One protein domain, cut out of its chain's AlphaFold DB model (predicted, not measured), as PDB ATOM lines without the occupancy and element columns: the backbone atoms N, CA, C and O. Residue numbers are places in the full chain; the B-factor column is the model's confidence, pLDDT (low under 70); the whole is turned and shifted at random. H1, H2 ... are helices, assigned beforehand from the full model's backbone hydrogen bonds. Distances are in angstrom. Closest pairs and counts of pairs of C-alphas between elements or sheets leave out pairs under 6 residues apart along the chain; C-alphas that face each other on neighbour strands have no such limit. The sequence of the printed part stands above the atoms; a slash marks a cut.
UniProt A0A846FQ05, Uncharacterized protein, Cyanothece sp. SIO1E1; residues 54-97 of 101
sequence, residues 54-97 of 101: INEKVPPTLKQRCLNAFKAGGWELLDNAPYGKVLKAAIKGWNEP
ATOM      1  N   ILE A  54     116.271 187.047 152.104       95.12
ATOM      2  CA  ILE A  54     117.393 187.177 153.052       95.12
ATOM      3  C   ILE A  54     117.070 186.466 154.375       95.12
ATOM      4  O   ILE A  54     117.893 185.718 154.899       95.12
ATOM      5  N   ASN A  55     115.861 186.652 154.907       93.19
ATOM      6  CA  ASN A  55     115.427 186.025 156.152       93.19
ATOM      7  C   ASN A  55     115.308 184.501 156.050       93.19
ATOM      8  O   ASN A  55     115.530 183.821 157.049       93.19
ATOM      9  N   GLU A  56     114.949 183.969 154.889       94.00
ATOM     10  CA  GLU A  56     114.842 182.528 154.655       94.00
ATOM     11  C   GLU A  56     116.207 181.872 154.420       94.00
ATOM     12  O   GLU A  56     116.420 180.739 154.845       94.00
ATOM     13  N   LYS A  57     117.130 182.571 153.748       95.38
ATOM     14  CA  LYS A  57     118.426 182.015 153.331       95.38
ATOM     15  C   LYS A  57     119.523 182.158 154.373       95.38
ATOM     16  O   LYS A  57     120.315 181.240 154.534       95.38
ATOM     17  N   VAL A  58     119.564 183.267 155.110       94.75
ATOM     18  CA  VAL A  58     120.596 183.461 156.136       94.75
ATOM     19  C   VAL A  58     120.291 182.560 157.344       94.75
ATOM     20  O   VAL A  58     119.227 182.706 157.955       94.75
ATOM     21  N   PRO A  59     121.200 181.654 157.747       93.62
ATOM     22  CA  PRO A  59     120.951 180.745 158.859       93.62
ATOM     23  C   PRO A  59     120.875 181.491 160.205       93.62
ATOM     24  O   PRO A  59     121.545 182.514 160.385       93.62
ATOM     25  N   PRO A  60     120.108 180.991 161.198       92.75
ATOM     26  CA  PRO A  60     119.896 181.684 162.476       92.75
ATOM     27  C   PRO A  60     121.181 182.072 163.219       92.75
ATOM     28  O   PRO A  60     121.269 183.158 163.790       92.75
ATOM     29  N   THR A  61     122.203 181.216 163.176       93.44
ATOM     30  CA  THR A  61     123.511 181.474 163.797       93.44
ATOM     31  C   THR A  61     124.233 182.652 163.138       93.44
ATOM     32  O   THR A  61     124.800 183.499 163.831       93.44
ATOM     33  N   LEU A  62     124.168 182.758 161.807       94.25
ATOM     34  CA  LEU A  62     124.740 183.877 161.061       94.25
ATOM     35  C   LEU A  62     123.950 185.171 161.296       94.25
ATOM     36  O   LEU A  62     124.566 186.224 161.456       94.25
ATOM     37  N   LYS A  63     122.617 185.096 161.439       94.56
ATOM     38  CA  LYS A  63     121.789 186.256 161.822       94.56
ATOM     39  C   LYS A  63     122.245 186.869 163.144       94.56
ATOM     40  O   LYS A  63     122.455 188.078 163.228       94.56
ATOM     41  N   GLN A  64     122.445 186.035 164.166       93.38
ATOM     42  CA  GLN A  64     122.895 186.487 165.485       93.38
ATOM     43  C   GLN A  64     124.302 187.098 165.438       93.38
ATOM     44  O   GLN A  64     124.521 188.185 165.973       93.38
ATOM     45  N   ARG A  65     125.252 186.433 164.765       94.75
ATOM     46  CA  ARG A  65     126.628 186.937 164.602       94.75
ATOM     47  C   ARG A  65     126.650 188.290 163.900       94.75
ATOM     48  O   ARG A  65     127.317 189.212 164.361       94.75
ATOM     49  N   CYS A  66     125.880 188.416 162.826       94.62
ATOM     50  CA  CYS A  66     125.735 189.653 162.080       94.62
ATOM     51  C   CYS A  66     125.140 190.769 162.936       94.62
ATOM     52  O   CYS A  66     125.754 191.827 163.060       94.62
ATOM     53  N   LEU A  67     124.014 190.516 163.606       94.38
ATOM     54  CA  LEU A  67     123.398 191.506 164.485       94.38
ATOM     55  C   LEU A  67     124.395 192.041 165.523       94.38
ATOM     56  O   LEU A  67     124.482 193.249 165.724       94.38
ATOM     57  N   ASN A  68     125.175 191.157 166.146       92.75
ATOM     58  CA  ASN A  68     126.165 191.543 167.147       92.75
ATOM     59  C   ASN A  68     127.323 192.353 166.543       92.75
ATOM     60  O   ASN A  68     127.712 193.374 167.108       92.75
ATOM     61  N   ALA A  69     127.846 191.943 165.388       93.62
ATOM     62  CA  ALA A  69     128.956 192.633 164.735       93.62
ATOM     63  C   ALA A  69     128.585 194.050 164.270       93.62
ATOM     64  O   ALA A  69     129.347 194.991 164.489       93.62
ATOM     65  N   PHE A  70     127.402 194.228 163.680       93.94
ATOM     66  CA  PHE A  70     126.941 195.542 163.220       93.94
ATOM     67  C   PHE A  70     126.427 196.433 164.361       93.94
ATOM     68  O   PHE A  70     126.537 197.654 164.281       93.94
ATOM     69  N   LYS A  71     125.951 195.858 165.476       92.38
ATOM     70  CA  LYS A  71     125.713 196.631 166.707       92.38
ATOM     71  C   LYS A  71     127.012 197.166 167.316       92.38
ATOM     72  O   LYS A  71     127.006 198.282 167.821       92.38
ATOM     73  N   ALA A  72     128.094 196.385 167.282       89.88
ATOM     74  CA  ALA A  72     129.366 196.757 167.897       89.88
ATOM     75  C   ALA A  72     130.199 197.724 167.039       89.88
ATOM     76  O   ALA A  72     130.762 198.670 167.575       89.88
ATOM     77  N   GLY A  73     130.285 197.494 165.725       88.06
ATOM     78  CA  GLY A  73     131.161 198.268 164.834       88.06
ATOM     79  C   GLY A  73     130.463 199.315 163.959       88.06
ATOM     80  O   GLY A  73     131.104 199.863 163.073       88.06
ATOM     81  N   GLY A  74     129.158 199.544 164.128       92.00
ATOM     82  CA  GLY A  74     128.397 200.494 163.307       92.00
ATOM     83  C   GLY A  74     127.762 199.891 162.049       92.00
ATOM     84  O   GLY A  74     127.895 198.705 161.752       92.00
ATOM     85  N   TRP A  75     127.011 200.714 161.315       92.62
ATOM     86  CA  TRP A  75     126.179 200.278 160.179       92.62
ATOM     87  C   TRP A  75     126.638 200.846 158.832       92.62
ATOM     88  O   TRP A  75     126.003 200.562 157.814       92.62
ATOM     89  N   GLU A  76     127.693 201.656 158.823       92.00
ATOM     90  CA  GLU A  76     128.191 202.403 157.665       92.00
ATOM     91  C   GLU A  76     128.714 201.466 156.570       92.00
ATOM     92  O   GLU A  76     128.556 201.742 155.381       92.00
ATOM     93  N   LEU A  77     129.279 200.315 156.955       90.88
ATOM     94  CA  LEU A  77     129.772 199.314 156.005       90.88
ATOM     95  C   LEU A  77     128.661 198.811 155.066       90.88
ATOM     96  O   LEU A  77     128.921 198.525 153.900       90.88
ATOM     97  N   LEU A  78     127.415 198.743 155.547       93.62
ATOM     98  CA  LEU A  78     126.283 198.318 154.722       93.62
ATOM     99  C   LEU A  78     125.836 199.394 153.738       93.62
ATOM    100  O   LEU A  78     125.260 199.043 152.719       93.62
ATOM    101  N   ASP A  79     126.091 200.678 153.991       91.00
ATOM    102  CA  ASP A  79     125.577 201.752 153.131       91.00
ATOM    103  C   ASP A  79     126.212 201.724 151.725       91.00
ATOM    104  O   ASP A  79     125.591 202.164 150.760       91.00
ATOM    105  N   ASN A  80     127.397 201.113 151.595       86.75
ATOM    106  CA  ASN A  80     128.110 200.928 150.325       86.75
ATOM    107  C   ASN A  80     128.063 199.483 149.793       86.75
ATOM    108  O   ASN A  80     128.646 199.185 148.749       86.75
ATOM    109  N   ALA A  81     127.400 198.567 150.502       89.00
ATOM    110  CA  ALA A  81     127.340 197.162 150.120       89.00
ATOM    111  C   ALA A  81     126.258 196.904 149.052       89.00
ATOM    112  O   ALA A  81     125.215 197.570 149.043       89.00
ATOM    113  N   PRO A  82     126.424 195.887 148.185       89.19
ATOM    114  CA  PRO A  82     125.330 195.385 147.361       89.19
ATOM    115  C   PRO A  82     124.135 195.012 148.237       89.19
ATOM    116  O   PRO A  82     124.295 194.359 149.264       89.19
ATOM    117  N   TYR A  83     122.931 195.435 147.844       91.00
ATOM    118  CA  TYR A  83     121.714 195.263 148.653       91.00
ATOM    119  C   TYR A  83     121.777 195.926 150.040       91.00
ATOM    120  O   TYR A  83     120.941 195.637 150.892       91.00
ATOM    121  N   GLY A  84     122.715 196.848 150.261       92.56
ATOM    122  CA  GLY A  84     123.043 197.439 151.553       92.56
ATOM    123  C   GLY A  84     121.856 197.947 152.364       92.56
ATOM    124  O   GLY A  84     121.670 197.564 153.518       92.56
ATOM    125  N   LYS A  85     120.979 198.733 151.731       93.56
ATOM    126  CA  LYS A  85     119.739 199.229 152.351       93.56
ATOM    127  C   LYS A  85     118.820 198.091 152.814       93.56
ATOM    128  O   LYS A  85     118.281 198.133 153.919       93.56
ATOM    129  N   VAL A  86     118.655 197.066 151.979       93.94
ATOM    130  CA  VAL A  86     117.782 195.914 152.244       93.94
ATOM    131  C   VAL A  86     118.380 195.025 153.333       93.94
ATOM    132  O   VAL A  86     117.664 194.631 154.250       93.94
ATOM    133  N   LEU A  87     119.691 194.781 153.283       94.44
ATOM    134  CA  LEU A  87     120.442 194.065 154.312       94.44
ATOM    135  C   LEU A  87     120.341 194.772 155.662       94.44
ATOM    136  O   LEU A  87     119.967 194.151 156.650       94.44
ATOM    137  N   LYS A  88     120.592 196.083 155.705       94.69
ATOM    138  CA  LYS A  88     120.494 196.893 156.928       94.69
ATOM    139  C   LYS A  88     119.098 196.820 157.542       94.69
ATOM    140  O   LYS A  88     118.980 196.665 158.755       94.69
ATOM    141  N   ALA A  89     118.049 196.879 156.721       93.38
ATOM    142  CA  ALA A  89     116.673 196.713 157.181       93.38
ATOM    143  C   ALA A  89     116.393 195.288 157.694       93.38
ATOM    144  O   ALA A  89     115.792 195.134 158.754       93.38
ATOM    145  N   ALA A  90     116.854 194.251 156.985       94.19
ATOM    146  CA  ALA A  90     116.688 192.860 157.405       94.19
ATOM    147  C   ALA A  90     117.390 192.576 158.744       94.19
ATOM    148  O   ALA A  90     116.765 192.054 159.662       94.19
ATOM    149  N   ILE A  91     118.657 192.988 158.878       93.38
ATOM    150  CA  ILE A  91     119.469 192.752 160.078       93.38
ATOM    151  C   ILE A  91     118.862 193.457 161.293       93.38
ATOM    152  O   ILE A  91     118.763 192.862 162.364       93.38
ATOM    153  N   LYS A  92     118.416 194.711 161.137       91.31
ATOM    154  CA  LYS A  92     117.730 195.438 162.217       91.31
ATOM    155  C   LYS A  92     116.421 194.756 162.626       91.31
ATOM    156  O   LYS A  92     116.151 194.662 163.820       91.31
ATOM    157  N   GLY A  93     115.675 194.216 161.660       90.00
ATOM    158  CA  GLY A  93     114.433 193.481 161.901       90.00
ATOM    159  C   GLY A  93     114.609 192.149 162.641       90.00
ATOM    160  O   GLY A  93     113.672 191.691 163.278       90.00
ATOM    161  N   TRP A  94     115.798 191.531 162.647       90.62
ATOM    162  CA  TRP A  94     116.040 190.301 163.426       90.62
ATOM    163  C   TRP A  94     115.996 190.503 164.944       90.62
ATOM    164  O   TRP A  94     115.941 189.526 165.688       90.62
ATOM    165  N   ASN A  95     116.069 191.754 165.403       75.62
ATOM    166  CA  ASN A  95     115.986 192.116 166.814       75.62
ATOM    167  C   ASN A  95     114.563 192.495 167.249       75.62
ATOM    168  O   ASN A  95     114.327 192.671 168.442       75.62
ATOM    169  N   GLU A  96     113.640 192.658 166.302       71.19
ATOM    170  CA  GLU A  96     112.226 192.836 166.604       71.19
ATOM    171  C   GLU A  96     111.604 191.445 166.799       71.19
ATOM    172  O   GLU A  96     111.899 190.530 166.021       71.19
ATOM    173  N   PRO A  97     110.770 191.231 167.835       54.19
ATOM    174  CA  PRO A  97     109.927 190.048 167.852       54.19
ATOM    175  C   PRO A  97     109.116 190.051 166.554       54.19
ATOM    176  O   PRO A  97     108.626 191.101 166.136       54.19
TER     177      PRO A  97
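Overview. This is residues 54 to 97 of the 101 residues of an uncharacterized protein of Cyanothece sp. SIO1E1 (UniProt A0A846FQ05). Two main helices, H2 and H4, are set crosswise to each other and packed together, with the short helices H1 and H3 at either end of H2 along the chain. H1, H2 and H3 trace an arc, and H4 folds back from H3 into the opening of that arc, where it meets residues 63 to 67 of H2. The printed part has 44 residues with four named helices, in the order H1, H2, H3, H4, and no named strand, and its class is all helix. The whole is compact, with a radius of gyration of the C-alphas of 9.8 A, and it is rounded in outline, with spans of 24 by 21 by 17 A along its three main axes.

Arrangement. The printed part begins with H1, residues 54 to 57. A tight link of 2 residues joins it to H2, residues 60 to 73. H1 and H2 are apart, although they follow each other in the chain. Another tight link of 2 residues joins H2 to H3, residues 76 to 79, and these two helices are apart as well. H1 and H3 are also apart. H3 is joined by a tight link of 4 residues to H4, residues 84 to 93, which is the hub and touches the three other helices. H1 and H4 only just touch, with 3 pairs of C-alphas within 8 A. Their closest C-alphas are those of Asn 55 and Ala 90, 7.1 A apart, and their centres are 11.5 A apart. H2 touches H4 with residues 63 to 67 alone. The closest C-alphas of H2 and H4 are those of Leu 67 and Ile 91, 6.0 A apart. The lines of H2 and H4 are about perpendicular, at 73 degrees, and their centres are 11.7 A apart. H3 and H4 touch only at the corner by their link, with the C-alphas of Leu 78 and Gly 84 the closest at 4.6 A. The centres of H3 and H4 are 10.2 A apart. In H2 and H4, every pair of O of residue i and N of residue i+4 is within hydrogen-bond range. H1 and H3, with 4 residues each, are too short for such a pair, and in each the one pair of O of residue i and N of residue i+3 is within range.

Along the chain. H1 runs from Ile 54 to Lys 57, and its C-alpha 54 is at (117.393, 187.177, 153.052). H2 runs from Pro 60 to Gly 73 and is the longest helix, with 14 residues and 20.2 A from first to last C-alpha. C-alpha 60 is at (119.896, 181.684, 162.476), and C-alpha 73 is at (131.161, 198.268, 164.834). H3 runs from Glu 76 to Asp 79, four residues like H1. H4 runs from Gly 84 to Gly 93, 10 residues and 14.0 A from first to last C-alpha. Its last C-alpha, 93, is at (114.433, 193.481, 161.901). After H4, residues 94 to 97 belong to no named element.

Size, cuts and confidence. The two C-alphas farthest apart are those of Asn 80 and Pro 97, 27.5 A. The first and last printed C-alphas, those of Ile 54 and Pro 97, are 16.8 A apart. The printed part has no cut, and no link between its helices is long. In the full chain of 101 residues, the printed part begins at residue 54 and ends at residue 97. The mean pLDDT of the printed part is 90.9, and one printed residue, Pro 97, is under 70 in this predicted model.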